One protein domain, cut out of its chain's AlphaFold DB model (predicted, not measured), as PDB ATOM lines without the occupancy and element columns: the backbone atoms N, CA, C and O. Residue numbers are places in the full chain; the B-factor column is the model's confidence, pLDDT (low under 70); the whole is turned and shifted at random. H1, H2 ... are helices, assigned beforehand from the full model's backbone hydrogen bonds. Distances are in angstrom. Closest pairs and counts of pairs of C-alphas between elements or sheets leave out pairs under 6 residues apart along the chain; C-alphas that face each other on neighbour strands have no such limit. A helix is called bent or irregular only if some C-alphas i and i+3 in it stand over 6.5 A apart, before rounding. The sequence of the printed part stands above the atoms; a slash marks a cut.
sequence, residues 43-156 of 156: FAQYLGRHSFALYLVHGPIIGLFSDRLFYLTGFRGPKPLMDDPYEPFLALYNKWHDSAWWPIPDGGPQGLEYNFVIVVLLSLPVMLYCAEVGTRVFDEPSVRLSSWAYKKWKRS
ATOM      1  N   PHE A  43     142.600 187.905 141.122       92.25
ATOM      2  CA  PHE A  43     141.612 187.878 142.196       92.25
ATOM      3  C   PHE A  43     141.425 189.258 142.841       92.25
ATOM      4  O   PHE A  43     140.294 189.727 142.971       92.25
ATOM      5  N   ALA A  44     142.519 189.944 143.188       91.38
ATOM      6  CA  ALA A  44     142.454 191.286 143.762       91.38
ATOM      7  C   ALA A  44     141.857 192.302 142.772       91.38
ATOM      8  O   ALA A  44     141.013 193.111 143.154       91.38
ATOM      9  N   GLN A  45     142.215 192.213 141.487       92.19
ATOM     10  CA  GLN A  45     141.632 193.057 140.441       92.19
ATOM     11  C   GLN A  45     140.142 192.770 140.219       92.19
ATOM     12  O   GLN A  45     139.357 193.701 140.033       92.19
ATOM     13  N   TYR A  46     139.731 191.499 140.282       93.06
ATOM     14  CA  TYR A  46     138.323 191.117 140.219       93.06
ATOM     15  C   TYR A  46     137.532 191.736 141.375       93.06
ATOM     16  O   TYR A  46     136.507 192.374 141.137       93.06
ATOM     17  N   LEU A  47     138.019 191.610 142.611       91.94
ATOM     18  CA  LEU A  47     137.370 192.220 143.773       91.94
ATOM     19  C   LEU A  47     137.351 193.749 143.678       91.94
ATOM     20  O   LEU A  47     136.331 194.364 143.975       91.94
ATOM     21  N   GLY A  48     138.437 194.364 143.201       90.81
ATOM     22  CA  GLY A  48     138.511 195.805 142.973       90.81
ATOM     23  C   GLY A  48     137.451 196.295 141.985       90.81
ATOM     24  O   GLY A  48     136.748 197.263 142.278       90.81
ATOM     25  N   ARG A  49     137.266 195.586 140.861       91.19
ATOM     26  CA  ARG A  49     136.278 195.931 139.824       91.19
ATOM     27  C   ARG A  49     134.836 195.920 140.339       91.19
ATOM     28  O   ARG A  49     134.050 196.745 139.895       91.19
ATOM     29  N   HIS A  50     134.505 195.019 141.264       94.25
ATOM     30  CA  HIS A  50     133.146 194.865 141.805       94.25
ATOM     31  C   HIS A  50     132.979 195.450 143.215       94.25
ATOM     32  O   HIS A  50     131.922 195.297 143.820       94.25
ATOM     33  N   SER A  51     134.005 196.108 143.761       92.06
ATOM     34  CA  SER A  51     134.017 196.604 145.145       92.06
ATOM     35  C   SER A  51     132.858 197.557 145.453       92.06
ATOM     36  O   SER A  51     132.238 197.459 146.511       92.06
ATOM     37  N   PHE A  52     132.517 198.433 144.505       90.69
ATOM     38  CA  PHE A  52     131.402 199.366 144.646       90.69
ATOM     39  C   PHE A  52     130.043 198.653 144.634       90.69
ATOM     40  O   PHE A  52     129.224 198.870 145.527       90.69
ATOM     41  N   ALA A  53     129.820 197.738 143.688       92.62
ATOM     42  CA  ALA A  53     128.595 196.943 143.650       92.62
ATOM     43  C   ALA A  53     128.446 196.057 144.901       92.62
ATOM     44  O   ALA A  53     127.358 195.987 145.468       92.62
ATOM     45  N   LEU A  54     129.536 195.453 145.390       91.25
ATOM     46  CA  LEU A  54     129.554 194.722 146.663       91.25
ATOM     47  C   LEU A  54     129.129 195.621 147.831       91.25
ATOM     48  O   LEU A  54     128.313 195.208 148.652       91.25
ATOM     49  N   TYR A  55     129.617 196.863 147.888       90.12
ATOM     50  CA  TYR A  55     129.219 197.817 148.923       90.12
ATOM     51  C   TYR A  55     127.720 198.147 148.884       90.12
ATOM     52  O   TYR A  55     127.098 198.276 149.932       90.12
ATOM     53  N   LEU A  56     127.094 198.227 147.715       89.88
ATOM     54  CA  LEU A  56     125.651 198.479 147.643       89.88
ATOM     55  C   LEU A  56     124.816 197.241 147.989       89.88
ATOM     56  O   LEU A  56     123.749 197.345 148.591       89.88
ATOM     57  N   VAL A  57     125.297 196.065 147.599       90.38
ATOM     58  CA  VAL A  57     124.505 194.833 147.606       90.38
ATOM     59  C   VAL A  57     124.680 194.023 148.897       90.38
ATOM     60  O   VAL A  57     123.775 193.269 149.261       90.38
ATOM     61  N   HIS A  58     125.790 194.185 149.627       87.94
ATOM     62  CA  HIS A  58     126.045 193.385 150.830       87.94
ATOM     63  C   HIS A  58     124.945 193.542 151.893       87.94
ATOM     64  O   HIS A  58     124.471 192.536 152.405       87.94
ATOM     65  N   GLY A  59     124.497 194.770 152.185       84.25
ATOM     66  CA  GLY A  59     123.476 195.038 153.205       84.25
ATOM     67  C   GLY A  59     122.157 194.299 152.939       84.25
ATOM     68  O   GLY A  59     121.735 193.499 153.777       84.25
ATOM     69  N   PRO A  60     121.536 194.483 151.758       87.75
ATOM     70  CA  PRO A  60     120.332 193.746 151.380       87.75
ATOM     71  C   PRO A  60     120.498 192.221 151.410       87.75
ATOM     72  O   PRO A  60     119.593 191.522 151.859       87.75
ATOM     73  N   ILE A  61     121.641 191.687 150.961       86.31
ATOM     74  CA  ILE A  61     121.877 190.234 150.977       86.31
ATOM     75  C   ILE A  61     122.008 189.704 152.401       86.31
ATOM     76  O   ILE A  61     121.483 188.629 152.684       86.31
ATOM     77  N   ILE A  62     122.660 190.440 153.301       82.62
ATOM     78  CA  ILE A  62     122.759 190.029 154.704       82.62
ATOM     79  C   ILE A  62     121.354 189.872 155.292       82.62
ATOM     80  O   ILE A  62     121.022 188.786 155.763       82.62
ATOM     81  N   GLY A  63     120.504 190.894 155.154       77.31
ATOM     82  CA  GLY A  63     119.153 190.870 155.724       77.31
ATOM     83  C   GLY A  63     118.207 189.851 155.076       77.31
ATOM     84  O   GLY A  63     117.364 189.250 155.740       77.31
ATOM     85  N   LEU A  64     118.318 189.630 153.762       81.06
ATOM     86  CA  LEU A  64     117.408 188.729 153.044       81.06
ATOM     87  C   LEU A  64     117.855 187.265 153.074       81.06
ATOM     88  O   LEU A  64     117.006 186.373 153.090       81.06
ATOM     89  N   PHE A  65     119.165 187.014 153.055       82.62
ATOM     90  CA  PHE A  65     119.735 185.683 152.861       82.62
ATOM     91  C   PHE A  65     120.529 185.209 154.077       82.62
ATOM     92  O   PHE A  65     120.220 184.150 154.626       82.62
ATOM     93  N   SER A  66     121.521 185.983 154.526       80.50
ATOM     94  CA  SER A  66     122.402 185.555 155.620       80.50
ATOM     95  C   SER A  66     121.654 185.415 156.943       80.50
ATOM     96  O   SER A  66     121.866 184.426 157.635       80.50
ATOM     97  N   ASP A  67     120.720 186.317 157.253       75.62
ATOM     98  CA  ASP A  67     119.880 186.220 158.454       75.62
ATOM     99  C   ASP A  67     119.095 184.905 158.478       75.62
ATOM    100  O   ASP A  67     119.083 184.194 159.480       75.62
ATOM    101  N   ARG A  68     118.528 184.488 157.338       78.56
ATOM    102  CA  ARG A  68     117.819 183.201 157.232       78.56
ATOM    103  C   ARG A  68     118.754 182.013 157.439       78.56
ATOM    104  O   ARG A  68     118.374 181.051 158.099       78.56
ATOM    105  N   LEU A  69     119.979 182.081 156.918       76.69
ATOM    106  CA  LEU A  69     120.990 181.047 157.138       76.69
ATOM    107  C   LEU A  69     121.467 180.988 158.597       76.69
ATOM    108  O   LEU A  69     121.696 179.895 159.116       76.69
ATOM    109  N   PHE A  70     121.576 182.125 159.285       74.25
ATOM    110  CA  PHE A  70     121.885 182.156 160.716       74.25
ATOM    111  C   PHE A  70     120.807 181.456 161.543       74.25
ATOM    112  O   PHE A  70     121.125 180.732 162.485       74.25
ATOM    113  N   TYR A  71     119.543 181.590 161.141       69.88
ATOM    114  CA  TYR A  71     118.430 180.920 161.815       69.88
ATOM    115  C   TYR A  71     118.480 179.409 161.594       69.88
ATOM    116  O   TYR A  71     118.316 178.634 162.531       69.88
ATOM    117  N   LEU A  72     118.809 178.980 160.374       71.56
ATOM    118  CA  LEU A  72     118.936 177.562 160.031       71.56
ATOM    119  C   LEU A  72     120.123 176.876 160.724       71.56
ATOM    120  O   LEU A  72     120.034 175.699 161.073       71.56
ATOM    121  N   THR A  73     121.220 177.606 160.934       68.81
ATOM    122  CA  THR A  73     122.427 177.103 161.611       68.81
ATOM    123  C   THR A  73     122.348 177.190 163.137       68.81
ATOM    124  O   THR A  73     123.260 176.726 163.810       68.81
ATOM    125  N   GLY A  74     121.268 177.750 163.696       62.72
ATOM    126  CA  GLY A  74     121.102 177.883 165.145       62.72
ATOM    127  C   GLY A  74     122.050 178.897 165.784       62.72
ATOM    128  O   GLY A  74     122.256 178.859 166.998       62.72
ATOM    129  N   PHE A  75     122.634 179.801 164.991       61.12
ATOM    130  CA  PHE A  75     123.521 180.834 165.507       61.12
ATOM    131  C   PHE A  75     122.724 181.794 166.389       61.12
ATOM    132  O   PHE A  75     121.960 182.640 165.917       61.12
ATOM    133  N   ARG A  76     122.920 181.662 167.700       56.47
ATOM    134  CA  ARG A  76     122.399 182.589 168.699       56.47
ATOM    135  C   ARG A  76     123.291 183.819 168.683       56.47
ATOM    136  O   ARG A  76     124.170 183.966 169.528       56.47
ATOM    137  N   GLY A  77     123.091 184.670 167.678       51.53
ATOM    138  CA  GLY A  77     123.753 185.964 167.626       51.53
ATOM    139  C   GLY A  77     123.572 186.704 168.957       51.53
ATOM    140  O   GLY A  77     122.601 186.442 169.680       51.53
ATOM    141  N   PRO A  78     124.501 187.607 169.315       45.19
ATOM    142  CA  PRO A  78     124.312 188.447 170.485       45.19
ATOM    143  C   PRO A  78     122.925 189.076 170.377       45.19
ATOM    144  O   PRO A  78     122.581 189.631 169.331       45.19
ATOM    145  N   LYS A  79     122.113 188.914 171.435       47.47
ATOM    146  CA  LYS A  79     120.816 189.591 171.554       47.47
ATOM    147  C   LYS A  79     121.018 191.026 171.073       47.47
ATOM    148  O   LYS A  79     122.042 191.605 171.457       47.47
ATOM    149  N   PRO A  80     120.137 191.554 170.204       47.44
ATOM    150  CA  PRO A  80     120.325 192.883 169.647       47.44
ATOM    151  C   PRO A  80     120.722 193.827 170.779       47.44
ATOM    152  O   PRO A  80     120.078 193.842 171.826       47.44
ATOM    153  N   LEU A  81     121.819 194.565 170.595       45.50
ATOM    154  CA  LEU A  81     122.358 195.524 171.572       45.50
ATOM    155  C   LEU A  81     121.408 196.714 171.821       45.50
ATOM    156  O   LEU A  81     121.813 197.741 172.355       45.50
ATOM    157  N   MET A  82     120.153 196.591 171.402       43.78
ATOM    158  CA  MET A  82     119.108 197.575 171.528       43.78
ATOM    159  C   MET A  82     117.856 196.866 172.032       43.78
ATOM    160  O   MET A  82     117.200 196.129 171.296       43.78
ATOM    161  N   ASP A  83     117.531 197.132 173.295       47.00
ATOM    162  CA  ASP A  83     116.180 197.056 173.851       47.00
ATOM    163  C   ASP A  83     115.278 198.096 173.146       47.00
ATOM    164  O   ASP A  83     114.733 198.990 173.790       47.00
ATOM    165  N   ASP A  84     115.175 198.060 171.812       48.44
ATOM    166  CA  ASP A  84     114.310 198.971 171.063       48.44
ATOM    167  C   ASP A  84     112.990 198.258 170.712       48.44
ATOM    168  O   ASP A  84     112.980 197.310 169.921       48.44
ATOM    169  N   PRO A  85     111.860 198.657 171.326       46.09
ATOM    170  CA  PRO A  85     110.563 198.001 171.169       46.09
ATOM    171  C   PRO A  85     109.872 198.268 169.815       46.09
ATOM    172  O   PRO A  85     108.726 197.848 169.641       46.09
ATOM    173  N   TYR A  86     110.515 198.952 168.860       44.28
ATOM    174  CA  TYR A  86     109.877 199.435 167.626       44.28
ATOM    175  C   TYR A  86     110.126 198.625 166.344       44.28
ATOM    176  O   TYR A  86     109.773 199.102 165.271       44.28
ATOM    177  N   GLU A  87     110.629 197.391 166.407       48.34
ATOM    178  CA  GLU A  87     110.666 196.504 165.231       48.34
ATOM    179  C   GLU A  87     109.411 195.599 165.204       48.34
ATOM    180  O   GLU A  87     109.375 194.551 165.861       48.34
ATOM    181  N   PRO A  88     108.342 195.954 164.455       44.09
ATOM    182  CA  PRO A  88     107.030 195.300 164.525       44.09
ATOM    183  C   PRO A  88     107.013 193.871 163.949       44.09
ATOM    184  O   PRO A  88     105.970 193.218 163.936       44.09
ATOM    185  N   PHE A  89     108.159 193.356 163.498       42.94
ATOM    186  CA  PHE A  89     108.320 192.006 162.957       42.94
ATOM    187  C   PHE A  89     109.020 191.021 163.912       42.94
ATOM    188  O   PHE A  89     109.175 189.850 163.560       42.94
ATOM    189  N   LEU A  90     109.389 191.434 165.133       48.03
ATOM    190  CA  LEU A  90     110.145 190.593 166.076       48.03
ATOM    191  C   LEU A  90     109.287 189.554 166.832       48.03
ATOM    192  O   LEU A  90     109.799 188.539 167.289       48.03
ATOM    193  N   ALA A  91     107.970 189.753 166.956       42.81
ATOM    194  CA  ALA A  91     107.101 188.851 167.728       42.81
ATOM    195  C   ALA A  91     106.659 187.583 166.959       42.81
ATOM    196  O   ALA A  91     106.372 186.555 167.570       42.81
ATOM    197  N   LEU A  92     106.644 187.619 165.619       44.56
ATOM    198  CA  LEU A  92     106.336 186.463 164.747       44.56
ATOM    199  C   LEU A  92     107.549 185.536 164.515       44.56
ATOM    200  O   LEU A  92     107.431 184.475 163.905       44.56
ATOM    201  N   TYR A  93     108.707 185.939 165.029       48.78
ATOM    202  CA  TYR A  93     110.032 185.343 164.869       48.78
ATOM    203  C   TYR A  93     110.206 184.010 165.630       48.78
ATOM    204  O   TYR A  93     110.861 183.092 165.153       48.78
ATOM    205  N   ASN A  94     109.548 183.848 166.781       49.84
ATOM    206  CA  ASN A  94     109.986 182.987 167.892       49.84
ATOM    207  C   ASN A  94     109.629 181.480 167.866       49.84
ATOM    208  O   ASN A  94     109.680 180.843 168.912       49.84
ATOM    209  N   LYS A  95     109.267 180.852 166.735       47.78
ATOM    210  CA  LYS A  95     108.971 179.389 166.736       47.78
ATOM    211  C   LYS A  95     109.868 178.544 165.838       47.78
ATOM    212  O   LYS A  95     110.201 177.419 166.190       47.78
ATOM    213  N   TRP A  96     110.287 179.091 164.704       50.00
ATOM    214  CA  TRP A  96     111.275 178.456 163.825       50.00
ATOM    215  C   TRP A  96     112.710 178.890 164.159       50.00
ATOM    216  O   TRP A  96     113.658 178.282 163.685       50.00
ATOM    217  N   HIS A  97     112.842 179.912 165.007       52.31
ATOM    218  CA  HIS A  97     114.084 180.563 165.404       52.31
ATOM    219  C   HIS A  97     114.991 179.772 166.342       52.31
ATOM    220  O   HIS A  97     116.211 179.860 166.240       52.31
ATOM    221  N   ASP A  98     114.392 179.016 167.261       53.62
ATOM    222  CA  ASP A  98     115.124 178.228 168.260       53.62
ATOM    223  C   ASP A  98     115.399 176.795 167.790       53.62
ATOM    224  O   ASP A  98     116.070 176.016 168.468       53.62
ATOM    225  N   SER A  99     114.875 176.429 166.619       54.84
ATOM    226  CA  SER A  99     115.084 175.122 166.019       54.84
ATOM    227  C   SER A  99     116.252 175.222 165.046       54.84
ATOM    228  O   SER A  99     116.073 175.557 163.882       54.84
ATOM    229  N   ALA A 100     117.460 174.927 165.528       58.38
ATOM    230  CA  ALA A 100     118.590 174.663 164.647       58.38
ATOM    231  C   ALA A 100     118.240 173.433 163.796       58.38
ATOM    232  O   ALA A 100     118.140 172.319 164.313       58.38
ATOM    233  N   TRP A 101     117.986 173.627 162.501       62.28
ATOM    234  CA  TRP A 101     117.666 172.510 161.604       62.28
ATOM    235  C   TRP A 101     118.919 171.715 161.226       62.28
ATOM    236  O   TRP A 101     118.804 170.591 160.741       62.28
ATOM    237  N   TRP A 102     120.111 172.273 161.472       64.69
ATOM    238  CA  TRP A 102     121.388 171.612 161.231       64.69
ATOM    239  C   TRP A 102     122.147 171.336 162.539       64.69
ATOM    240  O   TRP A 102     122.338 172.260 163.330       64.69
ATOM    241  N   PRO A 103     122.639 170.103 162.774       69.19
ATOM    242  CA  PRO A 103     123.412 169.764 163.966       69.19
ATOM    243  C   PRO A 103     124.878 170.191 163.791       69.19
ATOM    244  O   PRO A 103     125.759 169.355 163.580       69.19
ATOM    245  N   ILE A 104     125.151 171.496 163.810       68.88
ATOM    246  CA  ILE A 104     126.528 172.012 163.816       68.88
ATOM    247  C   ILE A 104     127.015 172.075 165.272       68.88
ATOM    248  O   ILE A 104     126.242 172.459 166.149       68.88
ATOM    249  N   PRO A 105     128.269 171.687 165.568       71.31
ATOM    250  CA  PRO A 105     128.837 171.867 166.895       71.31
ATOM    251  C   PRO A 105     128.880 173.351 167.280       71.31
ATOM    252  O   PRO A 105     129.529 174.150 166.605       71.31
ATOM    253  N   ASP A 106     128.241 173.698 168.395       68.44
ATOM    254  CA  ASP A 106     128.367 175.024 168.993       68.44
ATOM    255  C   ASP A 106     129.790 175.186 169.556       68.44
ATOM    256  O   ASP A 106     130.226 174.432 170.431       68.44
ATOM    257  N   GLY A 107     130.541 176.156 169.033       70.88
ATOM    258  CA  GLY A 107     131.897 176.446 169.485       70.88
ATOM    259  C   GLY A 107     132.725 177.253 168.487       70.88
ATOM    260  O   GLY A 107     132.356 177.436 167.326       70.88
ATOM    261  N   GLY A 108     133.873 177.731 168.959       74.69
ATOM    262  CA  GLY A 108     134.854 178.466 168.166       74.69
ATOM    263  C   GLY A 108     135.362 179.725 168.876       74.69
ATOM    264  O   GLY A 108     134.819 180.122 169.908       74.69
ATOM    265  N   PRO A 109     136.428 180.353 168.353       80.25
ATOM    266  CA  PRO A 109     136.850 181.673 168.799       80.25
ATOM    267  C   PRO A 109     135.758 182.697 168.470       80.25
ATOM    268  O   PRO A 109     135.108 182.592 167.432       80.25
ATOM    269  N   GLN A 110     135.596 183.719 169.310       74.25
ATOM    270  CA  GLN A 110     134.662 184.814 169.039       74.25
ATOM    271  C   GLN A 110     134.922 185.405 167.639       74.25
ATOM    272  O   GLN A 110     136.038 185.824 167.332       74.25
ATOM    273  N   GLY A 111     133.894 185.415 166.784       69.06
ATOM    274  CA  GLY A 111     133.981 185.883 165.391       69.06
ATOM    275  C   GLY A 111     134.447 184.839 164.362       69.06
ATOM    276  O   GLY A 111     134.423 185.116 163.167       69.06
ATOM    277  N   LEU A 112     134.825 183.636 164.798       77.25
ATOM    278  CA  LEU A 112     135.151 182.472 163.961       77.25
ATOM    279  C   LEU A 112     134.369 181.229 164.407       77.25
ATOM    280  O   LEU A 112     134.831 180.098 164.263       77.25
ATOM    281  N   GLU A 113     133.182 181.441 164.968       81.25
ATOM    282  CA  GLU A 113     132.274 180.355 165.326       81.25
ATOM    283  C   GLU A 113     131.924 179.536 164.083       81.25
ATOM    284  O   GLU A 113     131.725 180.089 162.997       81.25
ATOM    285  N   TYR A 114     131.841 178.212 164.226       81.31
ATOM    286  CA  TYR A 114     131.637 177.322 163.079       81.31
ATOM    287  C   TYR A 114     130.366 177.672 162.292       81.31
ATOM    288  O   TYR A 114     130.394 177.728 161.061       81.31
ATOM    289  N   ASN A 115     129.288 178.006 163.004       77.06
ATOM    290  CA  ASN A 115     128.021 178.460 162.426       77.06
ATOM    291  C   ASN A 115     128.219 179.733 161.591       77.06
ATOM    292  O   ASN A 115     127.772 179.807 160.448       77.06
ATOM    293  N   PHE A 116     128.962 180.708 162.123       79.25
ATOM    294  CA  PHE A 116     129.258 181.959 161.431       79.25
ATOM    295  C   PHE A 116     130.072 181.736 160.157       79.25
ATOM    296  O   PHE A 116     129.709 182.243 159.096       79.25
ATOM    297  N   VAL A 117     131.130 180.929 160.231       84.56
ATOM    298  CA  VAL A 117     131.972 180.625 159.068       84.56
ATOM    299  C   VAL A 117     131.161 179.935 157.972       84.56
ATOM    300  O   VAL A 117     131.296 180.292 156.805       84.56
ATOM    301  N   ILE A 118     130.276 178.998 158.323       84.56
ATOM    302  CA  ILE A 118     129.421 178.305 157.351       84.56
ATOM    303  C   ILE A 118     128.456 179.280 156.668       84.56
ATOM    304  O   ILE A 118     128.341 179.265 155.442       84.56
ATOM    305  N   VAL A 119     127.806 180.167 157.425       84.12
ATOM    306  CA  VAL A 119     126.909 181.184 156.852       84.12
ATOM    307  C   VAL A 119     127.671 182.137 155.932       84.12
ATOM    308  O   VAL A 119     127.205 182.437 154.830       84.12
ATOM    309  N   VAL A 120     128.867 182.576 156.330       87.00
ATOM    310  CA  VAL A 120     129.734 183.403 155.482       87.00
ATOM    311  C   VAL A 120     130.098 182.655 154.203       87.00
ATOM    312  O   VAL A 120     129.901 183.199 153.126       87.00
ATOM    313  N   LEU A 121     130.542 181.399 154.285       89.81
ATOM    314  CA  LEU A 121     130.914 180.599 153.112       89.81
ATOM    315  C   LEU A 121     129.752 180.386 152.134       89.81
ATOM    316  O   LEU A 121     129.975 180.368 150.926       89.81
ATOM    317  N   LEU A 122     128.522 180.251 152.634       88.75
ATOM    318  CA  LEU A 122     127.328 180.104 151.799       88.75
ATOM    319  C   LEU A 122     126.847 181.436 151.208       88.75
ATOM    320  O   LEU A 122     126.364 181.471 150.078       88.75
ATOM    321  N   SER A 123     126.985 182.537 151.946       88.62
ATOM    322  CA  SER A 123     126.551 183.870 151.502       88.62
ATOM    323  C   SER A 123     127.543 184.549 150.558       88.62
ATOM    324  O   SER A 123     127.120 185.251 149.640       88.62
ATOM    325  N   LEU A 124     128.844 184.293 150.706       91.44
ATOM    326  CA  LEU A 124     129.906 184.863 149.870       91.44
ATOM    327  C   LEU A 124     129.688 184.665 148.356       91.44
ATOM    328  O   LEU A 124     129.737 185.659 147.630       91.44
ATOM    329  N   PRO A 125     129.420 183.448 147.834       92.88
ATOM    330  CA  PRO A 125     129.202 183.259 146.400       92.88
ATOM    331  C   PRO A 125     127.955 183.997 145.903       92.88
ATOM    332  O   PRO A 125     127.979 184.556 144.807       92.88
ATOM    333  N   VAL A 126     126.895 184.062 146.717       92.38
ATOM    334  CA  VAL A 126     125.673 184.811 146.387       92.38
ATOM    335  C   VAL A 126     125.974 186.307 146.303       92.38
ATOM    336  O   VAL A 126     125.603 186.954 145.327       92.38
ATOM    337  N   MET A 127     126.718 186.847 147.271       92.12
ATOM    338  CA  MET A 127     127.159 188.244 147.259       92.12
ATOM    339  C   MET A 127     128.011 188.579 146.040       92.12
ATOM    340  O   MET A 127     127.748 189.576 145.369       92.12
ATOM    341  N   LEU A 128     129.012 187.749 145.736       93.31
ATOM    342  CA  LEU A 128     129.886 187.954 144.582       93.31
ATOM    343  C   LEU A 128     129.104 187.901 143.269       93.31
ATOM    344  O   LEU A 128     129.340 188.733 142.396       93.31
ATOM    345  N   TYR A 129     128.152 186.974 143.145       94.06
ATOM    346  CA  TYR A 129     127.311 186.865 141.958       94.06
ATOM    347  C   TYR A 129     126.404 188.087 141.784       94.06
ATOM    348  O   TYR A 129     126.371 188.696 140.715       94.06
ATOM    349  N   CYS A 130     125.693 188.499 142.834       92.75
ATOM    350  CA  CYS A 130     124.834 189.678 142.762       92.75
ATOM    351  C   CYS A 130     125.637 190.959 142.500       92.75
ATOM    352  O   CYS A 130     125.168 191.825 141.763       92.75
ATOM    353  N   ALA A 131     126.851 191.075 143.044       93.25
ATOM    354  CA  ALA A 131     127.740 192.186 142.732       93.25
ATOM    355  C   ALA A 131     128.221 192.160 141.276       93.25
ATOM    356  O   ALA A 131     128.254 193.206 140.636       93.25
ATOM    357  N   GLU A 132     128.529 190.987 140.719       94.88
ATOM    358  CA  GLU A 132     128.867 190.853 139.300       94.88
ATOM    359  C   GLU A 132     127.713 191.302 138.395       94.88
ATOM    360  O   GLU A 132     127.922 192.066 137.448       94.88
ATOM    361  N   VAL A 133     126.483 190.894 138.716       94.31
ATOM    362  CA  VAL A 133     125.282 191.368 138.017       94.31
ATOM    363  C   VAL A 133     125.140 192.884 138.166       94.31
ATOM    364  O   VAL A 133     124.946 193.576 137.168       94.31
ATOM    365  N   GLY A 134     125.291 193.415 139.382       91.25
ATOM    366  CA  GLY A 134     125.200 194.847 139.661       91.25
ATOM    367  C   GLY A 134     126.201 195.674 138.851       91.25
ATOM    368  O   GLY A 134     125.818 196.638 138.191       91.25
ATOM    369  N   THR A 135     127.465 195.256 138.808       92.44
ATOM    370  CA  THR A 135     128.502 195.942 138.030       92.44
ATOM    371  C   THR A 135     128.213 195.905 136.529       92.44
ATOM    372  O   THR A 135     128.355 196.921 135.849       92.44
ATOM    373  N   ARG A 136     127.759 194.769 135.985       92.12
ATOM    374  CA  ARG A 136     127.446 194.662 134.548       92.12
ATOM    375  C   ARG A 136     126.208 195.469 134.151       92.12
ATOM    376  O   ARG A 136     126.170 196.028 133.057       92.12
ATOM    377  N   VAL A 137     125.196 195.516 135.017       92.94
ATOM    378  CA  VAL A 137     123.906 196.164 134.728       92.94
ATOM    379  C   VAL A 137     123.939 197.665 134.998       92.94
ATOM    380  O   VAL A 137     123.313 198.416 134.255       92.94
ATOM    381  N   PHE A 138     124.662 198.116 136.024       90.00
ATOM    382  CA  PHE A 138     124.646 199.515 136.454       90.00
ATOM    383  C   PHE A 138     125.989 200.218 136.234       90.00
ATOM    384  O   PHE A 138     126.015 201.268 135.586       90.00
ATOM    385  N   ASP A 139     127.106 199.654 136.704       90.56
ATOM    386  CA  ASP A 139     128.403 200.352 136.673       90.56
ATOM    387  C   ASP A 139     128.940 200.515 135.244       90.56
ATOM    388  O   ASP A 139     129.265 201.626 134.817       90.56
ATOM    389  N   GLU A 140     129.000 199.433 134.464       90.88
ATOM    390  CA  GLU A 140     129.497 199.470 133.084       90.88
ATOM    391  C   GLU A 140     128.764 200.482 132.182       90.88
ATOM    392  O   GLU A 140     129.439 201.296 131.535       90.88
ATOM    393  N   PRO A 141     127.417 200.486 132.092       92.75
ATOM    394  CA  PRO A 141     126.723 201.474 131.275       92.75
ATOM    395  C   PRO A 141     126.895 202.893 131.819       92.75
ATOM    396  O   PRO A 141     127.018 203.822 131.017       92.75
ATOM    397  N   SER A 142     126.989 203.072 133.140       90.44
ATOM    398  CA  SER A 142     127.229 204.385 133.753       90.44
ATOM    399  C   SER A 142     128.582 204.970 133.341       90.44
ATOM    400  O   SER A 142     128.664 206.138 132.959       90.44
ATOM    401  N   VAL A 143     129.641 204.153 133.323       90.69
ATOM    402  CA  VAL A 143     130.975 204.572 132.856       90.69
ATOM    403  C   VAL A 143     130.973 204.871 131.354       90.69
ATOM    404  O   VAL A 143     131.583 205.844 130.901       90.69
ATOM    405  N   ARG A 144     130.263 204.073 130.547       92.94
ATOM    406  CA  ARG A 144     130.142 204.341 129.104       92.94
ATOM    407  C   ARG A 144     129.423 205.666 128.854       92.94
ATOM    408  O   ARG A 144     129.910 206.468 128.055       92.94
ATOM    409  N   LEU A 145     128.331 205.923 129.571       95.31
ATOM    410  CA  LEU A 145     127.552 207.155 129.476       95.31
ATOM    411  C   LEU A 145     128.366 208.384 129.905       95.31
ATOM    412  O   LEU A 145     128.392 209.376 129.174       95.31
ATOM    413  N   SER A 146     129.093 208.311 131.024       93.00
ATOM    414  CA  SER A 146     129.948 209.414 131.481       93.00
ATOM    415  C   SER A 146     131.088 209.696 130.497       93.00
ATOM    416  O   SER A 146     131.341 210.852 130.147       93.00
ATOM    417  N   SER A 147     131.717 208.648 129.951       93.44
ATOM    418  CA  SER A 147     132.768 208.789 128.938       93.44
ATOM    419  C   SER A 147     132.250 209.418 127.638       93.44
ATOM    420  O   SER A 147     132.947 210.223 127.014       93.44
ATOM    421  N   TRP A 148     131.020 209.085 127.234       96.44
ATOM    422  CA  TRP A 148     130.358 209.671 126.072       96.44
ATOM    423  C   TRP A 148     130.066 211.158 126.296       96.44
ATOM    424  O   TRP A 148     130.414 211.979 125.445       96.44
ATOM    425  N   ALA A 149     129.506 211.512 127.456       95.56
ATOM    426  CA  ALA A 149     129.198 212.894 127.811       95.56
ATOM    427  C   ALA A 149     130.465 213.766 127.833       95.56
ATOM    428  O   ALA A 149     130.492 214.834 127.220       95.56
ATOM    429  N   TYR A 150     131.549 213.271 128.444       95.00
ATOM    430  CA  TYR A 150     132.836 213.968 128.484       95.00
ATOM    431  C   TYR A 150     133.423 214.204 127.084       95.00
ATOM    432  O   TYR A 150     133.856 215.312 126.755       95.00
ATOM    433  N   LYS A 151     133.398 213.182 126.216       95.31
ATOM    434  CA  LYS A 151     133.863 213.307 124.824       95.31
ATOM    435  C   LYS A 151     133.029 214.298 124.017       95.31
ATOM    436  O   LYS A 151     133.583 214.987 123.164       95.31
ATOM    437  N   LYS A 152     131.716 214.359 124.260       94.56
ATOM    438  CA  LYS A 152     130.817 215.312 123.601       94.56
ATOM    439  C   LYS A 152     131.108 216.746 124.044       94.56
ATOM    440  O   LYS A 152     131.197 217.615 123.188       94.56
ATOM    441  N   TRP A 153     131.320 216.968 125.343       94.38
ATOM    442  CA  TRP A 153     131.666 218.281 125.892       94.38
ATOM    443  C   TRP A 153     132.989 218.819 125.333       94.38
ATOM    444  O   TRP A 153     133.024 219.941 124.856       94.38
ATOM    445  N   LYS A 154     134.048 217.999 125.284       90.06
ATOM    446  CA  LYS A 154     135.369 218.411 124.765       90.06
ATOM    447  C   LYS A 154     135.378 218.771 123.265       90.06
ATOM    448  O   LYS A 154     136.357 219.325 122.777       90.06
ATOM    449  N   ARG A 155     134.343 218.384 122.511       76.25
ATOM    450  CA  ARG A 155     134.202 218.686 121.074       76.25
ATOM    451  C   ARG A 155     133.417 219.975 120.794       76.25
ATOM    452  O   ARG A 155     133.378 220.369 119.632       76.25
ATOM    453  N   SER A 156     132.774 220.566 121.804       61.81
ATOM    454  CA  SER A 156     132.091 221.864 121.720       61.81
ATOM    455  C   SER A 156     133.026 222.998 122.109       61.81
ATOM    456  O   SER A 156     132.695 224.127 121.692       61.81
TER     457      SER A 156
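Overview. This is residues 43 to 156 of the 156 residues of the protein "Acyl_transf_3 domain-containing protein" of Rachicladosporium sp. CCFEE 5018 (UniProt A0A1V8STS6). Two long helices, H1 and H2, cross as an uneven X, with H1 sharply kinked where it meets H2; the far arm of H2, from residue 140, sticks out at one end, and a wide loop from H1 to H2 lies at the other, of which residues 78 to 92 stick out. The printed part has 114 residues with two named helices, H1 then H2, and no named strand; the class is all helix. It is only just extended, close to loose, with a radius of gyration of the C-alphas of 20.1 A, and elongated, spanning 65 by 36 by 21 A.

Along the chain. H1, residues 43 to 72, begins with C-alpha 43 at (141.612, 187.878, 142.196) and measures 30.6 A; it is irregular, with C-alphas 49 and 52 7.7 A apart, and has a kink of 77 degrees near residue 53. H2, residues 114 to 153, was assigned by its hydrogen bonds as one helix but is bent, with C-alphas 137 and 140 6.7 A apart. Its arm H2a, residues 114 to 137, measures 34.9 A and is irregular, with C-alphas 122 and 125 6.53 A apart. Its arm H2b, residues 140 to 153, measures 20.3 A and ends with C-alpha 153 at (131.666, 218.281, 125.892).

Arrangement. H1 and H2a touch, the C-alphas of Ala 53 and Ala 131 being their closest at 4.9 A. They run opposite ways at a steep tilt of 51 degrees. H2a and H2b stand at 36 degrees, only just a steep tilt. H1 and H2b are apart. Every O i to N i+4 pair of H2b is within hydrogen-bond range, against 20 of 26 in H1 and 18 of 20 in H2a.

Size, cuts and confidence. The C-alphas farthest apart, of Pro 103 and Ser 156, are 67.6 A apart. The printed part has no cut. The link from H1 to H2, 41 residues, is long. Mean pLDDT of the printed part is 76.9; 36 residues are under 70, among them residues 73 to 104.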